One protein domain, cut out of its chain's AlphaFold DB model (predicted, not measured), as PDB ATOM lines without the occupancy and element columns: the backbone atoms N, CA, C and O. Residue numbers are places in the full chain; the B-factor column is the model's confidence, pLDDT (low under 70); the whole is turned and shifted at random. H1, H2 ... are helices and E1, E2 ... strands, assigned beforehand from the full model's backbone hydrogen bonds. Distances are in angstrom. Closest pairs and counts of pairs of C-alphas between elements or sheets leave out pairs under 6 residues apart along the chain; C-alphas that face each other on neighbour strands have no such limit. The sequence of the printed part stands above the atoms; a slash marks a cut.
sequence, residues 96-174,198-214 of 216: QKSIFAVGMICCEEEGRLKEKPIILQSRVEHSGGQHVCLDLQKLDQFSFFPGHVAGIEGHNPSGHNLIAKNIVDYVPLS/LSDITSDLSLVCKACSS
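What this domain is: This is residues 96 to 174 and 198 to 214 of the 216 residues of an uncharacterized protein of Lactuca saligna (UniProt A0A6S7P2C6). A small closed barrel of five strands, E1 to E5, has one helix, H2, packed slantwise on its outside, over E4. The short helix H1 is in the turn between E2 and E3, away from H2. Round the ring run E1, E2, E3, E5, E4 and back to E1, a mixed sheet in which E3 and E5 are parallel and the other neighbours antiparallel. The printed part has 96 residues with five named strands and two named helices in the order E1 E2 H1 E3 E4 E5 H2, of the class mixed, helices and strands. It is compact, with a radius of gyration of the C-alphas of 13.0 A, and a rounded outline of 37 by 31 by 30 A.

Where its parts are: E1, residues 96 to 107, begins with C-alpha 96 at (147.324, 209.977, 196.580), measures 26.5 A and bends by 85 degrees at residue 104. E2 is residues 118 to 121, 9.9 A, and E3 is residues 131 to 135, 13.1 A. E4, residues 149 to 156, 19.3 A, bends by 65 degrees at residue 153. E5, residues 161 to 169, 19.4 A, bends by 82 degrees at residue 165 and ends with C-alpha 169 at (146.251, 188.127, 186.694). H1 is residues 124 to 127, 5.5 A. H2, residues 198 to 212, measures 21.1 A and ends with C-alpha 212 at (152.133, 193.289, 177.264).

How they stand to each other: The pairing of E1 is staggered: residues 99 to 104 pair with E4 and 104 to 107 with E2. In the hairpin of E1 and E2, N 106 and O 119 are 2.8 A apart; between E4 and E1, N 101 and O 152 are 2.9 A apart. E2 and E3 have N 120 and O 132 at 2.9 A. E3 and E5 have N 162 and O 133 at 2.8 A. In the hairpin of E4 and E5, N 153 and O 166 are 2.9 A apart. H2 is on the barrel, outside it, at a height over the sheet of 8.2 A, and stands at 57 degrees to E4 on the local plane. The closest C-alphas of E4 and H2 are those of Ala 150 and Cys 209, 6.4 A apart. H1 is only just not on the barrel, with 4 pairs of C-alphas within 10 A, and is apart from H2. Every O i to N i+4 pair of H2 is within hydrogen-bond range; H1 is too short for such a pair, and its one O i to N i+3 pair is not within range.

The domain as a whole: The two C-alphas farthest apart, those of Gly 111 and Asp 200, are 39.6 A apart. Residues 175 to 197 are not printed, and C-alphas 174 and 198 are 17.7 A apart across this cut. The link from E3 to E4, residues 136 to 148, is long. The mean pLDDT of the printed part is 74.3; 29 residues are under 70, among them 109 to 116, 124 to 129, 170 to 174 and 198 to 203.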
ATOM      1  N   GLN A  96     148.295 210.150 195.483       66.62
ATOM      2  CA  GLN A  96     147.324 209.977 196.580       66.62
ATOM      3  C   GLN A  96     146.107 209.101 196.222       66.62
ATOM      4  O   GLN A  96     145.494 208.505 197.105       66.62
ATOM      5  N   LYS A  97     145.748 209.016 194.939       74.94
ATOM      6  CA  LYS A  97     144.664 208.159 194.429       74.94
ATOM      7  C   LYS A  97     145.225 206.777 194.063       74.94
ATOM      8  O   LYS A  97     146.427 206.636 193.840       74.94
ATOM      9  N   SER A  98     144.367 205.760 193.986       75.75
ATOM     10  CA  SER A  98     144.774 204.450 193.467       75.75
ATOM     11  C   SER A  98     145.267 204.539 192.017       75.75
ATOM     12  O   SER A  98     144.725 205.299 191.209       75.75
ATOM     13  N   ILE A  99     146.300 203.758 191.715       81.62
ATOM     14  CA  ILE A  99     146.969 203.653 190.418       81.62
ATOM     15  C   ILE A  99     146.826 202.223 189.898       81.62
ATOM     16  O   ILE A  99     146.756 201.288 190.697       81.62
ATOM     17  N   PHE A 100     146.821 202.052 188.577       82.75
ATOM     18  CA  PHE A 100     146.920 200.741 187.940       82.75
ATOM     19  C   PHE A 100     148.223 200.663 187.145       82.75
ATOM     20  O   PHE A 100     148.538 201.579 186.384       82.75
ATOM     21  N   ALA A 101     148.986 199.590 187.338       82.31
ATOM     22  CA  ALA A 101     150.273 199.368 186.690       82.31
ATOM     23  C   ALA A 101     150.357 197.940 186.147       82.31
ATOM     24  O   ALA A 101     150.058 196.991 186.862       82.31
ATOM     25  N   VAL A 102     150.801 197.786 184.900       83.38
ATOM     26  CA  VAL A 102     151.047 196.478 184.272       83.38
ATOM     27  C   VAL A 102     152.547 196.280 184.129       83.38
ATOM     28  O   VAL A 102     153.258 197.197 183.710       83.38
ATOM     29  N   GLY A 103     153.030 195.088 184.457       85.69
ATOM     30  CA  GLY A 103     154.440 194.747 184.333       85.69
ATOM     31  C   GLY A 103     154.702 193.260 184.509       85.69
ATOM     32  O   GLY A 103     153.820 192.494 184.898       85.69
ATOM     33  N   MET A 104     155.936 192.864 184.217       86.00
ATOM     34  CA  MET A 104     156.428 191.524 184.511       86.00
ATOM     35  C   MET A 104     156.794 191.425 185.995       86.00
ATOM     36  O   MET A 104     157.397 192.338 186.561       86.00
ATOM     37  N   ILE A 105     156.426 190.317 186.625       88.00
ATOM     38  CA  ILE A 105     156.732 190.021 188.016       88.00
ATOM     39  C   ILE A 105     158.140 189.432 188.105       88.00
ATOM     40  O   ILE A 105     158.433 188.367 187.558       88.00
ATOM     41  N   CYS A 106     159.002 190.125 188.835       85.38
ATOM     42  CA  CYS A 106     160.356 189.717 189.160       85.38
ATOM     43  C   CYS A 106     160.429 189.364 190.650       85.38
ATOM     44  O   CYS A 106     159.928 190.099 191.503       85.38
ATOM     45  N   CYS A 107     161.095 188.258 190.977       78.81
ATOM     46  CA  CYS A 107     161.414 187.901 192.356       78.81
ATOM     47  C   CYS A 107     162.927 188.004 192.538       78.81
ATOM     48  O   CYS A 107     163.672 187.355 191.807       78.81
ATOM     49  N   GLU A 108     163.377 188.798 193.507       70.56
ATOM     50  CA  GLU A 108     164.789 188.852 193.889       70.56
ATOM     51  C   GLU A 108     165.165 187.516 194.561       70.56
ATOM     52  O   GLU A 108     164.588 187.136 195.581       70.56
ATOM     53  N   GLU A 109     166.043 186.742 193.923       54.31
ATOM     54  CA  GLU A 109     166.118 185.289 194.126       54.31
ATOM     55  C   GLU A 109     166.838 184.835 195.411       54.31
ATOM     56  O   GLU A 109     167.322 185.643 196.194       54.31
ATOM     57  N   GLU A 110     166.865 183.519 195.650       46.53
ATOM     58  CA  GLU A 110     167.377 182.829 196.850       46.53
ATOM     59  C   GLU A 110     166.635 183.099 198.180       46.53
ATOM     60  O   GLU A 110     166.867 184.080 198.887       46.53
ATOM     61  N   GLY A 111     165.810 182.121 198.586       49.47
ATOM     62  CA  GLY A 111     165.292 181.980 199.955       49.47
ATOM     63  C   GLY A 111     163.838 182.425 200.158       49.47
ATOM     64  O   GLY A 111     163.546 183.610 200.177       49.47
ATOM     65  N   ARG A 112     162.940 181.442 200.364       54.66
ATOM     66  CA  ARG A 112     161.547 181.547 200.871       54.66
ATOM     67  C   ARG A 112     160.823 182.884 200.590       54.66
ATOM     68  O   ARG A 112     160.885 183.804 201.395       54.66
ATOM     69  N   LEU A 113     159.988 182.876 199.543       54.56
ATOM     70  CA  LEU A 113     159.060 183.908 199.014       54.56
ATOM     71  C   LEU A 113     158.142 184.699 199.994       54.56
ATOM     72  O   LEU A 113     157.208 185.350 199.542       54.56
ATOM     73  N   LYS A 114     158.336 184.644 201.317       56.62
ATOM     74  CA  LYS A 114     157.502 185.340 202.316       56.62
ATOM     75  C   LYS A 114     158.138 186.586 202.944       56.62
ATOM     76  O   LYS A 114     157.440 187.283 203.667       56.62
ATOM     77  N   GLU A 115     159.423 186.850 202.697       55.88
ATOM     78  CA  GLU A 115     160.169 187.941 203.359       55.88
ATOM     79  C   GLU A 115     160.929 188.873 202.393       55.88
ATOM     80  O   GLU A 115     161.416 189.918 202.821       55.88
ATOM     81  N   LYS A 116     161.006 188.544 201.094       67.56
ATOM     82  CA  LYS A 116     161.591 189.420 200.061       67.56
ATOM     83  C   LYS A 116     160.502 190.197 199.311       67.56
ATOM     84  O   LYS A 116     159.425 189.638 199.095       67.56
ATOM     85  N   PRO A 117     160.758 191.453 198.893       75.75
ATOM     86  CA  PRO A 117     159.807 192.211 198.092       75.75
ATOM     87  C   PRO A 117     159.613 191.545 196.726       75.75
ATOM     88  O   PRO A 117     160.575 191.161 196.062       75.75
ATOM     89  N   ILE A 118     158.359 191.440 196.289       85.44
ATOM     90  CA  ILE A 118     158.042 191.092 194.903       85.44
ATOM     91  C   ILE A 118     158.132 192.378 194.084       85.44
ATOM     92  O   ILE A 118     157.686 193.432 194.532       85.44
ATOM     93  N   ILE A 119     158.753 192.319 192.911       88.12
ATOM     94  CA  ILE A 119     159.083 193.495 192.106       88.12
ATOM     95  C   ILE A 119     158.234 193.484 190.835       88.12
ATOM     96  O   ILE A 119     158.202 192.489 190.118       88.12
ATOM     97  N   LEU A 120     157.577 194.601 190.524       88.00
ATOM     98  CA  LEU A 120     156.885 194.798 189.250       88.00
ATOM     99  C   LEU A 120     157.795 195.583 188.299       88.00
ATOM    100  O   LEU A 120     158.078 196.762 188.530       88.00
ATOM    101  N   GLN A 121     158.251 194.936 187.228       87.75
ATOM    102  CA  GLN A 121     159.041 195.547 186.161       87.75
ATOM    103  C   GLN A 121     158.122 196.050 185.042       87.75
ATOM    104  O   GLN A 121     157.592 195.271 184.246       87.75
ATOM    105  N   SER A 122     157.962 197.369 184.947       82.75
ATOM    106  CA  SER A 122     157.226 198.009 183.851       82.75
ATOM    107  C   SER A 122     158.123 198.228 182.621       82.75
ATOM    108  O   SER A 122     159.353 198.192 182.690       82.75
ATOM    109  N   ARG A 123     157.499 198.414 181.454       70.81
ATOM    110  CA  ARG A 123     158.159 198.455 180.141       70.81
ATOM    111  C   ARG A 123     158.906 199.777 179.883       70.81
ATOM    112  O   ARG A 123     158.517 200.838 180.373       70.81
ATOM    113  N   VAL A 124     159.957 199.739 179.057       63.69
ATOM    114  CA  VAL A 124     160.807 200.901 178.717       63.69
ATOM    115  C   VAL A 124     160.021 202.056 178.093       63.69
ATOM    116  O   VAL A 124     160.108 203.185 178.569       63.69
ATOM    117  N   GLU A 125     159.155 201.788 177.120       61.41
ATOM    118  CA  GLU A 125     158.305 202.795 176.465       61.41
ATOM    119  C   GLU A 125     157.156 203.303 177.364       61.41
ATOM    120  O   GLU A 125     156.326 204.119 176.943       61.41
ATOM    121  N   HIS A 126     157.054 202.792 178.597       55.31
ATOM    122  CA  HIS A 126     156.016 203.161 179.558       55.31
ATOM    123  C   HIS A 126     156.541 203.829 180.828       55.31
ATOM    124  O   HIS A 126     155.904 204.764 181.307       55.31
ATOM    125  N   SER A 127     157.698 203.410 181.332       57.41
ATOM    126  CA  SER A 127     158.335 203.988 182.518       57.41
ATOM    127  C   SER A 127     159.861 203.838 182.492       57.41
ATOM    128  O   SER A 127     160.484 203.643 183.529       57.41
ATOM    129  N   GLY A 128     160.496 203.823 181.317       62.22
ATOM    130  CA  GLY A 128     161.958 203.719 181.189       62.22
ATOM    131  C   GLY A 128     162.578 202.422 181.731       62.22
ATOM    132  O   GLY A 128     163.783 202.382 181.948       62.22
ATOM    133  N   GLY A 129     161.779 201.377 181.980       68.88
ATOM    134  CA  GLY A 129     162.238 200.132 182.605       68.88
ATOM    135  C   GLY A 129     162.259 200.182 184.136       68.88
ATOM    136  O   GLY A 129     162.832 199.293 184.764       68.88
ATOM    137  N   GLN A 130     161.654 201.215 184.738       74.31
ATOM    138  CA  GLN A 130     161.483 201.330 186.189       74.31
ATOM    139  C   GLN A 130     160.839 200.069 186.775       74.31
ATOM    140  O   GLN A 130     159.801 199.592 186.309       74.31
ATOM    141  N   HIS A 131     161.460 199.591 187.845       84.06
ATOM    142  CA  HIS A 131     160.926 198.590 188.748       84.06
ATOM    143  C   HIS A 131     160.317 199.278 189.976       84.06
ATOM    144  O   HIS A 131     160.809 200.320 190.416       84.06
ATOM    145  N   VAL A 132     159.268 198.693 190.547       85.12
ATOM    146  CA  VAL A 132     158.686 199.124 191.825       85.12
ATOM    147  C   VAL A 132     158.516 197.911 192.735       85.12
ATOM    148  O   VAL A 132     158.133 196.837 192.268       85.12
ATOM    149  N   CYS A 133     158.798 198.061 194.029       88.56
ATOM    150  CA  CYS A 133     158.476 197.017 195.000       88.56
ATOM    151  C   CYS A 133     156.956 196.965 195.202       88.56
ATOM    152  O   CYS A 133     156.312 198.010 195.299       88.56
ATOM    153  N   LEU A 134     156.391 195.765 195.278       87.62
ATOM    154  CA  LEU A 134     154.997 195.533 195.632       87.62
ATOM    155  C   LEU A 134     154.892 195.203 197.121       87.62
ATOM    156  O   LEU A 134     155.449 194.204 197.582       87.62
ATOM    157  N   ASP A 135     154.131 196.005 197.862       87.38
ATOM    158  CA  ASP A 135     153.656 195.624 199.190       87.38
ATOM    159  C   ASP A 135     152.306 194.908 199.063       87.38
ATOM    160  O   ASP A 135     151.300 195.497 198.665       87.38
ATOM    161  N   LEU A 136     152.308 193.619 199.401       85.44
ATOM    162  CA  LEU A 136     151.165 192.712 199.287       85.44
ATOM    163  C   LEU A 136     150.493 192.429 200.643       85.44
ATOM    164  O   LEU A 136     149.586 191.604 200.709       85.44
ATOM    165  N   GLN A 137     150.887 193.111 201.728       82.69
ATOM    166  CA  GLN A 137     150.361 192.883 203.090       82.69
ATOM    167  C   GLN A 137     148.839 193.085 203.238       82.69
ATOM    168  O   GLN A 137     148.277 192.738 204.273       82.69
ATOM    169  N   LYS A 138     148.175 193.667 202.233       83.06
ATOM    170  CA  LYS A 138     146.729 193.949 202.211       83.06
ATOM    171  C   LYS A 138     145.929 192.995 201.313       83.06
ATOM    172  O   LYS A 138     144.758 193.258 201.058       83.06
ATOM    173  N   LEU A 139     146.557 191.932 200.811       80.25
ATOM    174  CA  LEU A 139     145.952 190.941 199.924       80.25
ATOM    175  C   LEU A 139     145.945 189.567 200.599       80.25
ATOM    176  O   LEU A 139     146.994 188.958 200.795       80.25
ATOM    177  N   ASP A 140     144.753 189.059 200.913       72.44
ATOM    178  CA  ASP A 140     144.590 187.772 201.605       72.44
ATOM    179  C   ASP A 140     144.942 186.557 200.725       72.44
ATOM    180  O   ASP A 140     145.288 185.491 201.238       72.44
ATOM    181  N   GLN A 141     144.851 186.701 199.397       77.12
ATOM    182  CA  GLN A 141     145.177 185.669 198.411       77.12
ATOM    183  C   GLN A 141     145.847 186.290 197.178       77.12
ATOM    184  O   GLN A 141     145.326 187.236 196.594       77.12
ATOM    185  N   PHE A 142     146.991 185.730 196.780       78.94
ATOM    186  CA  PHE A 142     147.716 186.032 195.544       78.94
ATOM    187  C   PHE A 142     148.647 184.859 195.196       78.94
ATOM    188  O   PHE A 142     149.032 184.088 196.082       78.94
ATOM    189  N   SER A 143     149.036 184.710 193.926       77.75
ATOM    190  CA  SER A 143     150.024 183.706 193.513       77.75
ATOM    191  C   SER A 143     150.915 184.251 192.402       77.75
ATOM    192  O   SER A 143     150.502 184.362 191.255       77.75
ATOM    193  N   PHE A 144     152.146 184.609 192.762       80.25
ATOM    194  CA  PHE A 144     153.093 185.248 191.856       80.25
ATOM    195  C   PHE A 144     154.228 184.308 191.459       80.25
ATOM    196  O   PHE A 144     154.826 183.639 192.305       80.25
ATOM    197  N   PHE A 145     154.555 184.317 190.168       82.38
ATOM    198  CA  PHE A 145     155.629 183.533 189.569       82.38
ATOM    199  C   PHE A 145     156.588 184.463 188.811       82.38
ATOM    200  O   PHE A 145     156.108 185.361 188.110       82.38
ATOM    201  N   PRO A 146     157.918 184.263 188.908       84.56
ATOM    202  CA  PRO A 146     158.881 185.007 188.101       84.56
ATOM    203  C   PRO A 146     158.553 184.892 186.607       84.56
ATOM    204  O   PRO A 146     158.345 183.788 186.105       84.56
ATOM    205  N   GLY A 147     158.501 186.023 185.907       82.25
ATOM    206  CA  GLY A 147     158.179 186.085 184.478       82.25
ATOM    207  C   GLY A 147     156.685 186.147 184.136       82.25
ATOM    208  O   GLY A 147     156.352 186.310 182.966       82.25
ATOM    209  N   HIS A 148     155.763 186.057 185.105       85.00
ATOM    210  CA  HIS A 148     154.340 186.304 184.829       85.00
ATOM    211  C   HIS A 148     154.071 187.804 184.629       85.00
ATOM    212  O   HIS A 148     154.654 188.628 185.329       85.00
ATOM    213  N   VAL A 149     153.176 188.174 183.708       85.38
ATOM    214  CA  VAL A 149     152.748 189.569 183.500       85.38
ATOM    215  C   VAL A 149     151.384 189.779 184.147       85.38
ATOM    216  O   VAL A 149     150.405 189.161 183.731       85.38
ATOM    217  N   ALA A 150     151.326 190.674 185.133       86.12
ATOM    218  CA  ALA A 150     150.128 190.962 185.917       86.12
ATOM    219  C   ALA A 150     149.813 192.465 185.941       86.12
ATOM    220  O   ALA A 150     150.706 193.316 185.839       86.12
ATOM    221  N   GLY A 151     148.530 192.791 186.101       86.81
ATOM    222  CA  GLY A 151     148.057 194.141 186.386       86.81
ATOM    223  C   GLY A 151     147.849 194.348 187.884       86.81
ATOM    224  O   GLY A 151     147.090 193.614 188.507       86.81
ATOM    225  N   ILE A 152     148.484 195.354 188.475       86.81
ATOM    226  CA  ILE A 152     148.384 195.672 189.902       86.81
ATOM    227  C   ILE A 152     147.600 196.973 190.081       86.81
ATOM    228  O   ILE A 152     148.049 198.037 189.650       86.81
ATOM    229  N   GLU A 153     146.451 196.908 190.757       87.06
ATOM    230  CA  GLU A 153     145.791 198.091 191.313       87.06
ATOM    231  C   GLU A 153     146.321 198.321 192.733       87.06
ATOM    232  O   GLU A 153     146.285 197.420 193.575       87.06
ATOM    233  N   GLY A 154     146.787 199.525 193.039       88.50
ATOM    234  CA  GLY A 154     147.336 199.831 194.357       88.50
ATOM    235  C   GLY A 154     147.436 201.321 194.633       88.50
ATOM    236  O   GLY A 154     146.870 202.139 193.917       88.50
ATOM    237  N   HIS A 155     148.152 201.691 195.686       88.62
ATOM    238  CA  HIS A 155     148.461 203.075 196.029       88.62
ATOM    239  C   HIS A 155     149.958 203.200 196.322       88.62
ATOM    240  O   HIS A 155     150.516 202.419 197.089       88.62
ATOM    241  N   ASN A 156     150.607 204.181 195.696       85.38
ATOM    242  CA  ASN A 156     152.043 204.419 195.804       85.38
ATOM    243  C   ASN A 156     152.287 205.772 196.497       85.38
ATOM    244  O   ASN A 156     152.375 206.795 195.816       85.38
ATOM    245  N   PRO A 157     152.363 205.821 197.839       81.56
ATOM    246  CA  PRO A 157     152.628 207.059 198.571       81.56
ATOM    247  C   PRO A 157     154.099 207.498 198.514       81.56
ATOM    248  O   PRO A 157     154.401 208.615 198.926       81.56
ATOM    249  N   SER A 158     155.019 206.634 198.064       78.19
ATOM    250  CA  SER A 158     156.465 206.819 198.259       78.19
ATOM    251  C   SER A 158     157.292 206.956 196.975       78.19
ATOM    252  O   SER A 158     158.489 207.233 197.057       78.19
ATOM    253  N   GLY A 159     156.694 206.727 195.803       76.81
ATOM    254  CA  GLY A 159     157.398 206.690 194.517       76.81
ATOM    255  C   GLY A 159     158.321 205.475 194.336       76.81
ATOM    256  O   GLY A 159     159.139 205.470 193.429       76.81
ATOM    257  N   HIS A 160     158.252 204.459 195.202       78.31
ATOM    258  CA  HIS A 160     159.105 203.260 195.090       78.31
ATOM    259  C   HIS A 160     158.500 201.984 195.694       78.31
ATOM    260  O   HIS A 160     159.047 200.897 195.503       78.31
ATOM    261  N   ASN A 161     157.375 202.091 196.409       84.12
ATOM    262  CA  ASN A 161     156.646 200.951 196.947       84.12
ATOM    263  C   ASN A 161     155.147 201.109 196.642       84.12
ATOM    264  O   ASN A 161     154.474 201.999 197.170       84.12
ATOM    265  N   LEU A 162     154.649 200.261 195.744       86.88
ATOM    266  CA  LEU A 162     153.254 200.189 195.338       86.88
ATOM    267  C   LEU A 162     152.525 199.231 196.279       86.88
ATOM    268  O   LEU A 162     152.660 198.012 196.180       86.88
ATOM    269  N   ILE A 163     151.720 199.794 197.176       88.94
ATOM    270  CA  ILE A 163     150.896 199.017 198.096       88.94
ATOM    271  C   ILE A 163     149.698 198.485 197.317       88.94
ATOM    272  O   ILE A 163     148.778 199.242 196.990       88.94
ATOM    273  N   ALA A 164     149.727 197.199 196.989       88.69
ATOM    274  CA  ALA A 164     148.699 196.554 196.195       88.69
ATOM    275  C   ALA A 164     147.378 196.442 196.975       88.69
ATOM    276  O   ALA A 164     147.341 196.298 198.200       88.69
ATOM    277  N   LYS A 165     146.279 196.545 196.231       87.62
ATOM    278  CA  LYS A 165     144.889 196.501 196.705       87.62
ATOM    279  C   LYS A 165     144.075 195.473 195.913       87.62
ATOM    280  O   LYS A 165     143.175 194.861 196.474       87.62
ATOM    281  N   ASN A 166     144.378 195.304 194.628       85.81
ATOM    282  CA  ASN A 166     143.757 194.313 193.755       85.81
ATOM    283  C   ASN A 166     144.776 193.834 192.706       85.81
ATOM    284  O   ASN A 166     145.695 194.578 192.352       85.81
ATOM    285  N   ILE A 167     144.610 192.609 192.211       85.25
ATOM    286  CA  ILE A 167     145.466 192.004 191.185       85.25
ATOM    287  C   ILE A 167     144.582 191.526 190.031       85.25
ATOM    288  O   ILE A 167     143.545 190.900 190.238       85.25
ATOM    289  N   VAL A 168     145.013 191.826 188.811       83.44
ATOM    290  CA  VAL A 168     144.432 191.377 187.548       83.44
ATOM    291  C   VAL A 168     145.455 190.451 186.888       83.44
ATOM    292  O   VAL A 168     146.260 190.877 186.058       83.44
ATOM    293  N   ASP A 169     145.452 189.188 187.311       75.62
ATOM    294  CA  ASP A 169     146.251 188.127 186.694       75.62
ATOM    295  C   ASP A 169     145.588 187.667 185.388       75.62
ATOM    296  O   ASP A 169     144.373 187.443 185.335       75.62
ATOM    297  N   TYR A 170     146.374 187.474 184.324       65.62
ATOM    298  CA  TYR A 170     145.859 186.883 183.086       65.62
ATOM    299  C   TYR A 170     145.750 185.360 183.230       65.62
ATOM    300  O   TYR A 170     146.616 184.596 182.796       65.62
ATOM    301  N   VAL A 171     144.634 184.906 183.801       52.66
ATOM    302  CA  VAL A 171     144.095 183.580 183.478       52.66
ATOM    303  C   VAL A 171     143.467 183.686 182.082       52.66
ATOM    304  O   VAL A 171     142.665 184.598 181.859       52.66
ATOM    305  N   PRO A 172     143.802 182.807 181.115       46.97
ATOM    306  CA  PRO A 172     143.145 182.824 179.814       46.97
ATOM    307  C   PRO A 172     141.643 182.622 180.015       46.97
ATOM    308  O   PRO A 172     141.233 181.624 180.604       46.97
ATOM    309  N   LEU A 173     140.852 183.593 179.546       40.84
ATOM    310  CA  LEU A 173     139.399 183.627 179.713       40.84
ATOM    311  C   LEU A 173     138.789 182.259 179.403       40.84
ATOM    312  O   LEU A 173     138.875 181.789 178.266       40.84
ATOM    313  N   SER A 174     138.135 181.663 180.403       38.72
ATOM    314  CA  SER A 174     137.158 180.605 180.175       38.72
ATOM    315  C   SER A 174     136.165 181.140 179.155       38.72
ATOM    316  O   SER A 174     135.449 182.103 179.441       38.72
ATOM    317  N   LEU A 198     131.794 197.355 185.022       51.44
ATOM    318  CA  LEU A 198     133.063 196.934 185.614       51.44
ATOM    319  C   LEU A 198     133.719 195.845 184.748       51.44
ATOM    320  O   LEU A 198     134.943 195.792 184.659       51.44
ATOM    321  N   SER A 199     132.905 195.039 184.054       56.06
ATOM    322  CA  SER A 199     133.343 194.067 183.048       56.06
ATOM    323  C   SER A 199     134.129 194.703 181.909       56.06
ATOM    324  O   SER A 199     135.155 194.158 181.511       56.06
ATOM    325  N   ASP A 200     133.665 195.845 181.401       56.75
ATOM    326  CA  ASP A 200     134.201 196.471 180.193       56.75
ATOM    327  C   ASP A 200     135.623 196.965 180.498       56.75
ATOM    328  O   ASP A 200     136.585 196.550 179.851       56.75
ATOM    329  N   ILE A 201     135.767 197.698 181.609       60.56
ATOM    330  CA  ILE A 201     137.055 198.169 182.139       60.56
ATOM    331  C   ILE A 201     137.990 196.986 182.439       60.56
ATOM    332  O   ILE A 201     139.156 197.003 182.047       60.56
ATOM    333  N   THR A 202     137.513 195.931 183.109       61.28
ATOM    334  CA  THR A 202     138.342 194.745 183.390       61.28
ATOM    335  C   THR A 202     138.765 194.016 182.108       61.28
ATOM    336  O   THR A 202     139.878 193.488 182.053       61.28
ATOM    337  N   SER A 203     137.937 194.022 181.059       65.38
ATOM    338  CA  SER A 203     138.269 193.426 179.760       65.38
ATOM    339  C   SER A 203     139.347 194.219 179.013       65.38
ATOM    340  O   SER A 203     140.299 193.607 178.523       65.38
ATOM    341  N   ASP A 204     139.287 195.555 179.032       70.50
ATOM    342  CA  ASP A 204     140.331 196.429 178.479       70.50
ATOM    343  C   ASP A 204     141.666 196.233 179.214       70.50
ATOM    344  O   ASP A 204     142.711 196.049 178.586       70.50
ATOM    345  N   LEU A 205     141.652 196.199 180.551       70.69
ATOM    346  CA  LEU A 205     142.872 195.980 181.338       70.69
ATOM    347  C   LEU A 205     143.452 194.570 181.131       70.69
ATOM    348  O   LEU A 205     144.673 194.420 181.055       70.69
ATOM    349  N   SER A 206     142.606 193.548 180.965       68.75
ATOM    350  CA  SER A 206     143.030 192.190 180.597       68.75
ATOM    351  C   SER A 206     143.638 192.142 179.189       68.75
ATOM    352  O   SER A 206     144.682 191.519 178.982       68.75
ATOM    353  N   LEU A 207     143.061 192.874 178.227       72.06
ATOM    354  CA  LEU A 207     143.608 193.019 176.877       72.06
ATOM    355  C   LEU A 207     144.971 193.730 176.886       72.06
ATOM    356  O   LEU A 207     145.879 193.293 176.178       72.06
ATOM    357  N   VAL A 208     145.160 194.754 177.726       71.19
ATOM    358  CA  VAL A 208     146.467 195.404 177.937       71.19
ATOM    359  C   VAL A 208     147.478 194.430 178.552       71.19
ATOM    360  O   VAL A 208     148.592 194.328 178.040       71.19
ATOM    361  N   CYS A 209     147.108 193.662 179.584       70.38
ATOM    362  CA  CYS A 209     147.997 192.652 180.178       70.38
ATOM    363  C   CYS A 209     148.405 191.583 179.151       70.38
ATOM    364  O   CYS A 209     149.586 191.251 179.036       70.38
ATOM    365  N   LYS A 210     147.456 191.112 178.335       72.19
ATOM    366  CA  LYS A 210     147.688 190.159 177.242       72.19
ATOM    367  C   LYS A 210     148.583 190.731 176.137       72.19
ATOM    368  O   LYS A 210     149.466 190.029 175.651       72.19
ATOM    369  N   ALA A 211     148.389 191.996 175.762       70.25
ATOM    370  CA  ALA A 211     149.237 192.684 174.793       70.25
ATOM    371  C   ALA A 211     150.667 192.863 175.326       70.25
ATOM    372  O   ALA A 211     151.622 192.579 174.608       70.25
ATOM    373  N   CYS A 212     150.831 193.249 176.596       67.88
ATOM    374  CA  CYS A 212     152.133 193.289 177.264       67.88
ATOM    375  C   CYS A 212     152.802 191.905 177.279       67.88
ATOM    376  O   CYS A 212     153.947 191.792 176.855       67.88
ATOM    377  N   SER A 213     152.079 190.851 177.670       70.75
ATOM    378  CA  SER A 213     152.573 189.464 177.723       70.75
ATOM    379  C   SER A 213     152.961 188.858 176.365       70.75
ATOM    380  O   SER A 213     153.489 187.751 176.337       70.75
ATOM    381  N   SER A 214     152.699 189.543 175.248       68.81
ATOM    382  CA  SER A 214     153.137 189.138 173.904       68.81
ATOM    383  C   SER A 214     154.408 189.871 173.435       68.81
ATOM    384  O   SER A 214     154.791 189.728 172.272       68.81
TER     385      SER A 214